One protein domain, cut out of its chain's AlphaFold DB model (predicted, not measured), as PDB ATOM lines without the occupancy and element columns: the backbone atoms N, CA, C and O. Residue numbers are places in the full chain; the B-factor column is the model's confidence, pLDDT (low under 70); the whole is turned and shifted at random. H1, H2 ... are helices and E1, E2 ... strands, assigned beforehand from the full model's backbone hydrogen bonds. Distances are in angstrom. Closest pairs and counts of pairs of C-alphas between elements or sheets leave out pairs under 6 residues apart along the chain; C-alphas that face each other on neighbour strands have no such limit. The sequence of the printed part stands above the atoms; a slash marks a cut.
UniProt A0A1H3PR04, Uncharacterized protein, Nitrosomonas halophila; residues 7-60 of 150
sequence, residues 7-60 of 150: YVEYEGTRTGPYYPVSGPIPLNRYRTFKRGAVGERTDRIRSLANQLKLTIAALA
ATOM      1  N   TYR A   7    -153.163 -85.459-157.458       77.31
ATOM      2  CA  TYR A   7    -153.087 -86.508-156.445       77.31
ATOM      3  C   TYR A   7    -153.807 -87.761-156.945       77.31
ATOM      4  O   TYR A   7    -154.897 -87.671-157.510       77.31
ATOM      5  N   VAL A   8    -153.200 -88.928-156.736       78.62
ATOM      6  CA  VAL A   8    -153.785 -90.230-157.076       78.62
ATOM      7  C   VAL A   8    -154.111 -90.971-155.788       78.62
ATOM      8  O   VAL A   8    -153.238 -91.169-154.941       78.62
ATOM      9  N   GLU A   9    -155.367 -91.385-155.646       82.69
ATOM     10  CA  GLU A   9    -155.834 -92.219-154.540       82.69
ATOM     11  C   GLU A   9    -156.063 -93.647-155.035       82.69
ATOM     12  O   GLU A   9    -156.823 -93.880-155.977       82.69
ATOM     13  N   TYR A  10    -155.400 -94.610-154.401       74.06
ATOM     14  CA  TYR A  10    -155.595 -96.032-154.659       74.06
ATOM     15  C   TYR A  10    -155.611 -96.782-153.327       74.06
ATOM     16  O   TYR A  10    -154.712 -96.606-152.509       74.06
ATOM     17  N   GLU A  11    -156.664 -97.572-153.092       77.88
ATOM     18  CA  GLU A  11    -156.851 -98.375-151.868       77.88
ATOM     19  C   GLU A  11    -156.618 -97.587-150.559       77.88
ATOM     20  O   GLU A  11    -156.006 -98.069-149.612       77.88
ATOM     21  N   GLY A  12    -157.093 -96.337-150.505       82.81
ATOM     22  CA  GLY A  12    -156.980 -95.479-149.316       82.81
ATOM     23  C   GLY A  12    -155.610 -94.821-149.116       82.81
ATOM     24  O   GLY A  12    -155.434 -94.066-148.164       82.81
ATOM     25  N   THR A  13    -154.654 -95.050-150.020       79.88
ATOM     26  CA  THR A  13    -153.343 -94.391-150.000       79.88
ATOM     27  C   THR A  13    -153.309 -93.268-151.034       79.88
ATOM     28  O   THR A  13    -153.554 -93.499-152.221       79.88
ATOM     29  N   ARG A  14    -153.001 -92.041-150.591       85.81
ATOM     30  CA  ARG A  14    -152.885 -90.853-151.452       85.81
ATOM     31  C   ARG A  14    -151.423 -90.594-151.809       85.81
ATOM     32  O   ARG A  14    -150.585 -90.449-150.926       85.81
ATOM     33  N   THR A  15    -151.132 -90.508-153.103       82.00
ATOM     34  CA  THR A  15    -149.786 -90.269-153.648       82.00
ATOM     35  C   THR A  15    -149.769 -89.011-154.522       82.00
ATOM     36  O   THR A  15    -150.755 -88.714-155.201       82.00
ATOM     37  N   GLY A  16    -148.681 -88.233-154.467       83.19
ATOM     38  CA  GLY A  16    -148.533 -86.947-155.169       83.19
ATOM     39  C   GLY A  16    -147.795 -85.880-154.338       83.19
ATOM     40  O   GLY A  16    -147.333 -86.200-153.240       83.19
ATOM     41  N   PRO A  17    -147.695 -84.626-154.829       79.25
ATOM     42  CA  PRO A  17    -148.289 -84.110-156.069       79.25
ATOM     43  C   PRO A  17    -147.474 -84.440-157.329       79.25
ATOM     44  O   PRO A  17    -146.246 -84.355-157.341       79.25
ATOM     45  N   TYR A  18    -148.170 -84.784-158.414       77.56
ATOM     46  CA  TYR A  18    -147.586 -84.960-159.746       77.56
ATOM     47  C   TYR A  18    -147.879 -83.744-160.629       77.56
ATOM     48  O   TYR A  18    -149.016 -83.272-160.680       77.56
ATOM     49  N   TYR A  19    -146.865 -83.276-161.358       74.94
ATOM     50  CA  TYR A  19    -146.963 -82.113-162.243       74.94
ATOM     51  C   TYR A  19    -147.070 -82.541-163.716       74.94
ATOM     52  O   TYR A  19    -146.347 -83.443-164.152       74.94
ATOM     53  N   PRO A  20    -147.958 -81.920-164.511       69.19
ATOM     54  CA  PRO A  20    -148.157 -82.289-165.908       69.19
ATOM     55  C   PRO A  20    -146.994 -81.810-166.790       69.19
ATOM     56  O   PRO A  20    -146.614 -80.644-166.770       69.19
ATOM     57  N   VAL A  21    -146.477 -82.695-167.645       67.94
ATOM     58  CA  VAL A  21    -145.382 -82.371-168.586       67.94
ATOM     59  C   VAL A  21    -145.889 -81.605-169.826       67.94
ATOM     60  O   VAL A  21    -145.112 -80.971-170.528       67.94
ATOM     61  N   SER A  22    -147.201 -81.635-170.102       60.22
ATOM     62  CA  SER A  22    -147.807 -81.177-171.368       60.22
ATOM     63  C   SER A  22    -148.936 -80.145-171.183       60.22
ATOM     64  O   SER A  22    -149.959 -80.204-171.868       60.22
ATOM     65  N   GLY A  23    -148.752 -79.186-170.271       65.88
ATOM     66  CA  GLY A  23    -149.683 -78.069-170.056       65.88
ATOM     67  C   GLY A  23    -150.749 -78.314-168.974       65.88
ATOM     68  O   GLY A  23    -150.797 -79.394-168.384       65.88
ATOM     69  N   PRO A  24    -151.580 -77.300-168.664       68.50
ATOM     70  CA  PRO A  24    -152.505 -77.330-167.530       68.50
ATOM     71  C   PRO A  24    -153.572 -78.425-167.667       68.50
ATOM     72  O   PRO A  24    -154.131 -78.626-168.748       68.50
ATOM     73  N   ILE A  25    -153.883 -79.109-166.560       64.12
ATOM     74  CA  ILE A  25    -154.849 -80.215-166.540       64.12
ATOM     75  C   ILE A  25    -156.265 -79.632-166.686       64.12
ATOM     76  O   ILE A  25    -156.692 -78.824-165.854       64.12
ATOM     77  N   PRO A  26    -157.022 -80.003-167.735       62.50
ATOM     78  CA  PRO A  26    -158.381 -79.518-167.903       62.50
ATOM     79  C   PRO A  26    -159.295 -80.108-166.824       62.50
ATOM     80  O   PRO A  26    -159.511 -81.320-166.759       62.50
ATOM     81  N   LEU A  27    -159.883 -79.233-166.006       62.31
ATOM     82  CA  LEU A  27    -160.902 -79.616-165.030       62.31
ATOM     83  C   LEU A  27    -162.146 -80.156-165.758       62.31
ATOM     84  O   LEU A  27    -162.607 -79.578-166.743       62.31
ATOM     85  N   ASN A  28    -162.688 -81.275-165.269       52.34
ATOM     86  CA  ASN A  28    -163.906 -81.942-165.760       52.34
ATOM     87  C   ASN A  28    -163.857 -82.496-167.198       52.34
ATOM     88  O   ASN A  28    -164.904 -82.780-167.783       52.34
ATOM     89  N   ARG A  29    -162.666 -82.691-167.783       56.59
ATOM     90  CA  ARG A  29    -162.529 -83.244-169.144       56.59
ATOM     91  C   ARG A  29    -161.470 -84.341-169.239       56.59
ATOM     92  O   ARG A  29    -160.594 -84.314-170.099       56.59
ATOM     93  N   TYR A  30    -161.559 -85.336-168.362       61.50
ATOM     94  CA  TYR A  30    -160.725 -86.528-168.481       61.50
ATOM     95  C   TYR A  30    -161.176 -87.371-169.677       61.50
ATOM     96  O   TYR A  30    -162.357 -87.693-169.825       61.50
ATOM     97  N   ARG A  31    -160.226 -87.752-170.538       58.69
ATOM     98  CA  ARG A  31    -160.456 -88.789-171.547       58.69
ATOM     99  C   ARG A  31    -160.556 -90.127-170.828       58.69
ATOM    100  O   ARG A  31    -159.547 -90.703-170.435       58.69
ATOM    101  N   THR A  32    -161.770 -90.630-170.663       61.03
ATOM    102  CA  THR A  32    -161.979 -92.014-170.254       61.03
ATOM    103  C   THR A  32    -161.678 -92.903-171.456       61.03
ATOM    104  O   THR A  32    -162.419 -92.938-172.440       61.03
ATOM    105  N   PHE A  33    -160.540 -93.598-171.425       63.53
ATOM    106  CA  PHE A  33    -160.280 -94.640-172.412       63.53
ATOM    107  C   PHE A  33    -161.359 -95.710-172.249       63.53
ATOM    108  O   PHE A  33    -161.522 -96.278-171.167       63.53
ATOM    109  N   LYS A  34    -162.128 -95.968-173.313       68.12
ATOM    110  CA  LYS A  34    -163.056 -97.101-173.332       68.12
ATOM    111  C   LYS A  34    -162.244 -98.362-173.046       68.12
ATOM    112  O   LYS A  34    -161.218 -98.581-173.691       68.12
ATOM    113  N   ARG A  35    -162.675 -99.161-172.064       68.38
ATOM    114  CA  ARG A  35    -162.000-100.424-171.750       68.38
ATOM    115  C   ARG A  35    -161.991-101.288-173.009       68.38
ATOM    116  O   ARG A  35    -163.037-101.539-173.596       68.38
ATOM    117  N   GLY A  36    -160.799-101.667-173.457       80.81
ATOM    118  CA  GLY A  36    -160.635-102.553-174.604       80.81
ATOM    119  C   GLY A  36    -160.899-104.011-174.230       80.81
ATOM    120  O   GLY A  36    -160.936-104.366-173.051       80.81
ATOM    121  N   ALA A  37    -160.981-104.874-175.243       82.88
ATOM    122  CA  ALA A  37    -161.205-106.314-175.083       82.88
ATOM    123  C   ALA A  37    -160.202-106.997-174.126       82.88
ATOM    124  O   ALA A  37    -160.543-107.964-173.448       82.88
ATOM    125  N   VAL A  38    -158.973-106.475-174.034       83.94
ATOM    126  CA  VAL A  38    -157.952-106.962-173.094       83.94
ATOM    127  C   VAL A  38    -158.378-106.736-171.642       83.94
ATOM    128  O   VAL A  38    -158.277-107.657-170.839       83.94
ATOM    129  N   GLY A  39    -158.914-105.556-171.312       82.94
ATOM    130  CA  GLY A  39    -159.367-105.240-169.954       82.94
ATOM    131  C   GLY A  39    -160.547-106.108-169.522       82.94
ATOM    132  O   GLY A  39    -160.525-106.677-168.435       82.94
ATOM    133  N   GLU A  40    -161.528-106.304-170.410       86.75
ATOM    134  CA  GLU A  40    -162.652-107.212-170.144       86.75
ATOM    135  C   GLU A  40    -162.192-108.656-169.924       86.75
ATOM    136  O   GLU A  40    -162.698-109.350-169.040       86.75
ATOM    137  N   ARG A  41    -161.215-109.123-170.713       85.81
ATOM    138  CA  ARG A  41    -160.632-110.457-170.544       85.81
ATOM    139  C   ARG A  41    -159.956-110.594-169.180       85.81
ATOM    140  O   ARG A  41    -160.165-111.606-168.518       85.81
ATOM    141  N   THR A  42    -159.191-109.594-168.745       85.06
ATOM    142  CA  THR A  42    -158.535-109.600-167.429       85.06
ATOM    143  C   THR A  42    -159.551-109.635-166.286       85.06
ATOM    144  O   THR A  42    -159.385-110.422-165.354       85.06
ATOM    145  N   ASP A  43    -160.636-108.862-166.380       85.69
ATOM    146  CA  ASP A  43    -161.704-108.857-165.373       85.69
ATOM    147  C   ASP A  43    -162.423-110.218-165.301       85.69
ATOM    148  O   ASP A  43    -162.669-110.739-164.209       85.69
ATOM    149  N   ARG A  44    -162.692-110.855-166.453       87.25
ATOM    150  CA  ARG A  44    -163.273-112.211-166.510       87.25
ATOM    151  C   ARG A  44    -162.354-113.262-165.894       87.25
ATOM    152  O   ARG A  44    -162.827-114.089-165.120       87.25
ATOM    153  N   ILE A  45    -161.053-113.214-166.196       85.00
ATOM    154  CA  ILE A  45    -160.056-114.119-165.600       85.00
ATOM    155  C   ILE A  45    -160.033-113.947-164.079       85.00
ATOM    156  O   ILE A  45    -160.078-114.939-163.355       85.00
ATOM    157  N   ARG A  46    -160.028-112.702-163.585       81.00
ATOM    158  CA  ARG A  46    -160.031-112.410-162.145       81.00
ATOM    159  C   ARG A  46    -161.295-112.935-161.454       81.00
ATOM    160  O   ARG A  46    -161.194-113.551-160.398       81.00
ATOM    161  N   SER A  47    -162.467-112.734-162.057       85.81
ATOM    162  CA  SER A  47    -163.740-113.248-161.530       85.81
ATOM    163  C   SER A  47    -163.747-114.778-161.436       85.81
ATOM    164  O   SER A  47    -164.071-115.344-160.392       85.81
ATOM    165  N   LEU A  48    -163.312-115.452-162.503       83.62
ATOM    166  CA  LEU A  48    -163.279-116.911-162.572       83.62
ATOM    167  C   LEU A  48    -162.255-117.514-161.596       83.62
ATOM    168  O   LEU A  48    -162.545-118.507-160.935       83.62
ATOM    169  N   ALA A  49    -161.087-116.886-161.440       80.19
ATOM    170  CA  ALA A  49    -160.085-117.299-160.458       80.19
ATOM    171  C   ALA A  49    -160.635-117.244-159.021       80.19
ATOM    172  O   ALA A  49    -160.478-118.203-158.266       80.19
ATOM    173  N   ASN A  50    -161.370-116.178-158.676       79.12
ATOM    174  CA  ASN A  50    -162.022-116.054-157.370       79.12
ATOM    175  C   ASN A  50    -163.069-117.156-157.135       79.12
ATOM    176  O   ASN A  50    -163.127-117.714-156.041       79.12
ATOM    177  N   GLN A  51    -163.866-117.507-158.153       78.31
ATOM    178  CA  GLN A  51    -164.843-118.604-158.061       78.31
ATOM    179  C   GLN A  51    -164.173-119.960-157.817       78.31
ATOM    180  O   GLN A  51    -164.652-120.754-157.011       78.31
ATOM    181  N   LEU A  52    -163.043-120.207-158.481       76.88
ATOM    182  CA  LEU A  52    -162.276-121.444-158.337       76.88
ATOM    183  C   LEU A  52    -161.369-121.451-157.094       76.88
ATOM    184  O   LEU A  52    -160.680-122.440-156.858       76.88
ATOM    185  N   LYS A  53    -161.355-120.364-156.305       73.88
ATOM    186  CA  LYS A  53    -160.399-120.123-155.207       73.88
ATOM    187  C   LYS A  53    -158.936-120.296-155.649       73.88
ATOM    188  O   LYS A  53    -158.074-120.633-154.840       73.88
ATOM    189  N   LEU A  54    -158.658-120.079-156.933       64.75
ATOM    190  CA  LEU A  54    -157.319-120.177-157.497       64.75
ATOM    191  C   LEU A  54    -156.627-118.829-157.322       64.75
ATOM    192  O   LEU A  54    -157.124-117.796-157.770       64.75
ATOM    193  N   THR A  55    -155.470-118.826-156.668       66.31
ATOM    194  CA  THR A  55    -154.634-117.629-156.586       66.31
ATOM    195  C   THR A  55    -153.977-117.366-157.942       66.31
ATOM    196  O   THR A  55    -153.652-118.290-158.684       66.31
ATOM    197  N   ILE A  56    -153.753-116.092-158.279       62.31
ATOM    198  CA  ILE A  56    -153.107-115.687-159.545       62.31
ATOM    199  C   ILE A  56    -151.699-116.302-159.677       62.31
ATOM    200  O   ILE A  56    -151.272-116.605-160.789       62.31
ATOM    201  N   ALA A  57    -151.023-116.567-158.552       62.97
ATOM    202  CA  ALA A  57    -149.736-117.263-158.493       62.97
ATOM    203  C   ALA A  57    -149.771-118.652-159.161       62.97
ATOM    204  O   ALA A  57    -148.832-119.018-159.861       62.97
ATOM    205  N   ALA A  58    -150.890-119.383-159.060       61.34
ATOM    206  CA  ALA A  58    -151.055-120.674-159.731       61.34
ATOM    207  C   ALA A  58    -151.102-120.556-161.268       61.34
ATOM    208  O   ALA A  58    -150.828-121.521-161.976       61.34
ATOM    209  N   LEU A  59    -151.444-119.380-161.801       61.06
ATOM    210  CA  LEU A  59    -151.485-119.118-163.241       61.06
ATOM    211  C   LEU A  59    -150.148-118.588-163.790       61.06
ATOM    212  O   LEU A  59    -149.923-118.645-164.997       61.06
ATOM    213  N   ALA A  60    -149.284-118.053-162.923       69.00
ATOM    214  CA  ALA A  60    -148.026-117.394-163.286       69.00
ATOM    215  C   ALA A  60    -146.870-118.371-163.575       69.00
ATOM    216  O   ALA A  60    -145.750-117.935-163.831       69.00
TER     217      ALA A  60
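This is residues 7 to 60 of the 150 residues of an uncharacterized protein of Nitrosomonas halophila (UniProt A0A1H3PR04). Two small ends are strung far apart on one long link: a two-strand hairpin, E1 and E2, at one end, and at the other the helix H1 with the short H2 folded back near its far end. There is no shared core; residues 20 to 44, most of the link and the first part of H1, stand free. The printed part has 54 residues, with two named strands and then two named helices in the order E1, E2, H1, H2; the sheet, order E1 - E2, is antiparallel, and the class is mixed, helices and strands. The whole is extended, with a radius of gyration of the C-alphas of 17.0 A, and elongated, spanning 46 by 26 by 19 A.

Find C-alpha 7 at (-153.087, -86.508, -156.445); there E1 begins, residues 7 to 10, 10.0 A long. E2, residues 13 to 18, runs 14.7 A. Look next at C-alpha 37 at (-161.205, -106.314, -175.083), where H1, residues 37 to 51, begins its 21.3 A. H2, residues 56 to 59, is 5.3 A long and ends at C-alpha 59 at (-151.485, -119.118, -163.241).

E1 and E2 form a hairpin, antiparallel at 153 degrees; look for N 8 and O 15, 2.9 A apart, and N 10 and O 13, 3.1 A apart, both within hydrogen-bond range. E1 is apart from H1 and H2, and E2 is apart from H2. H1 and H2 are close but not clearly touching, their closest C-alphas those of Ala 49 and Ile 56 at 7.2 A. In H1 every O i to N i+4 pair is within hydrogen-bond range; H2 is too short for such a pair.

The two C-alphas farthest apart, those of Gly 23 and Leu 52, are 46.7 A apart. The printed part has no cut. The link from E2 to H1, 18 residues, is long; those from E1 to E2 and from H1 to H2 are tight. The model's mean pLDDT over the printed part is 73.7, and it is under 70 at residues 20 to 35 and 54 to 60.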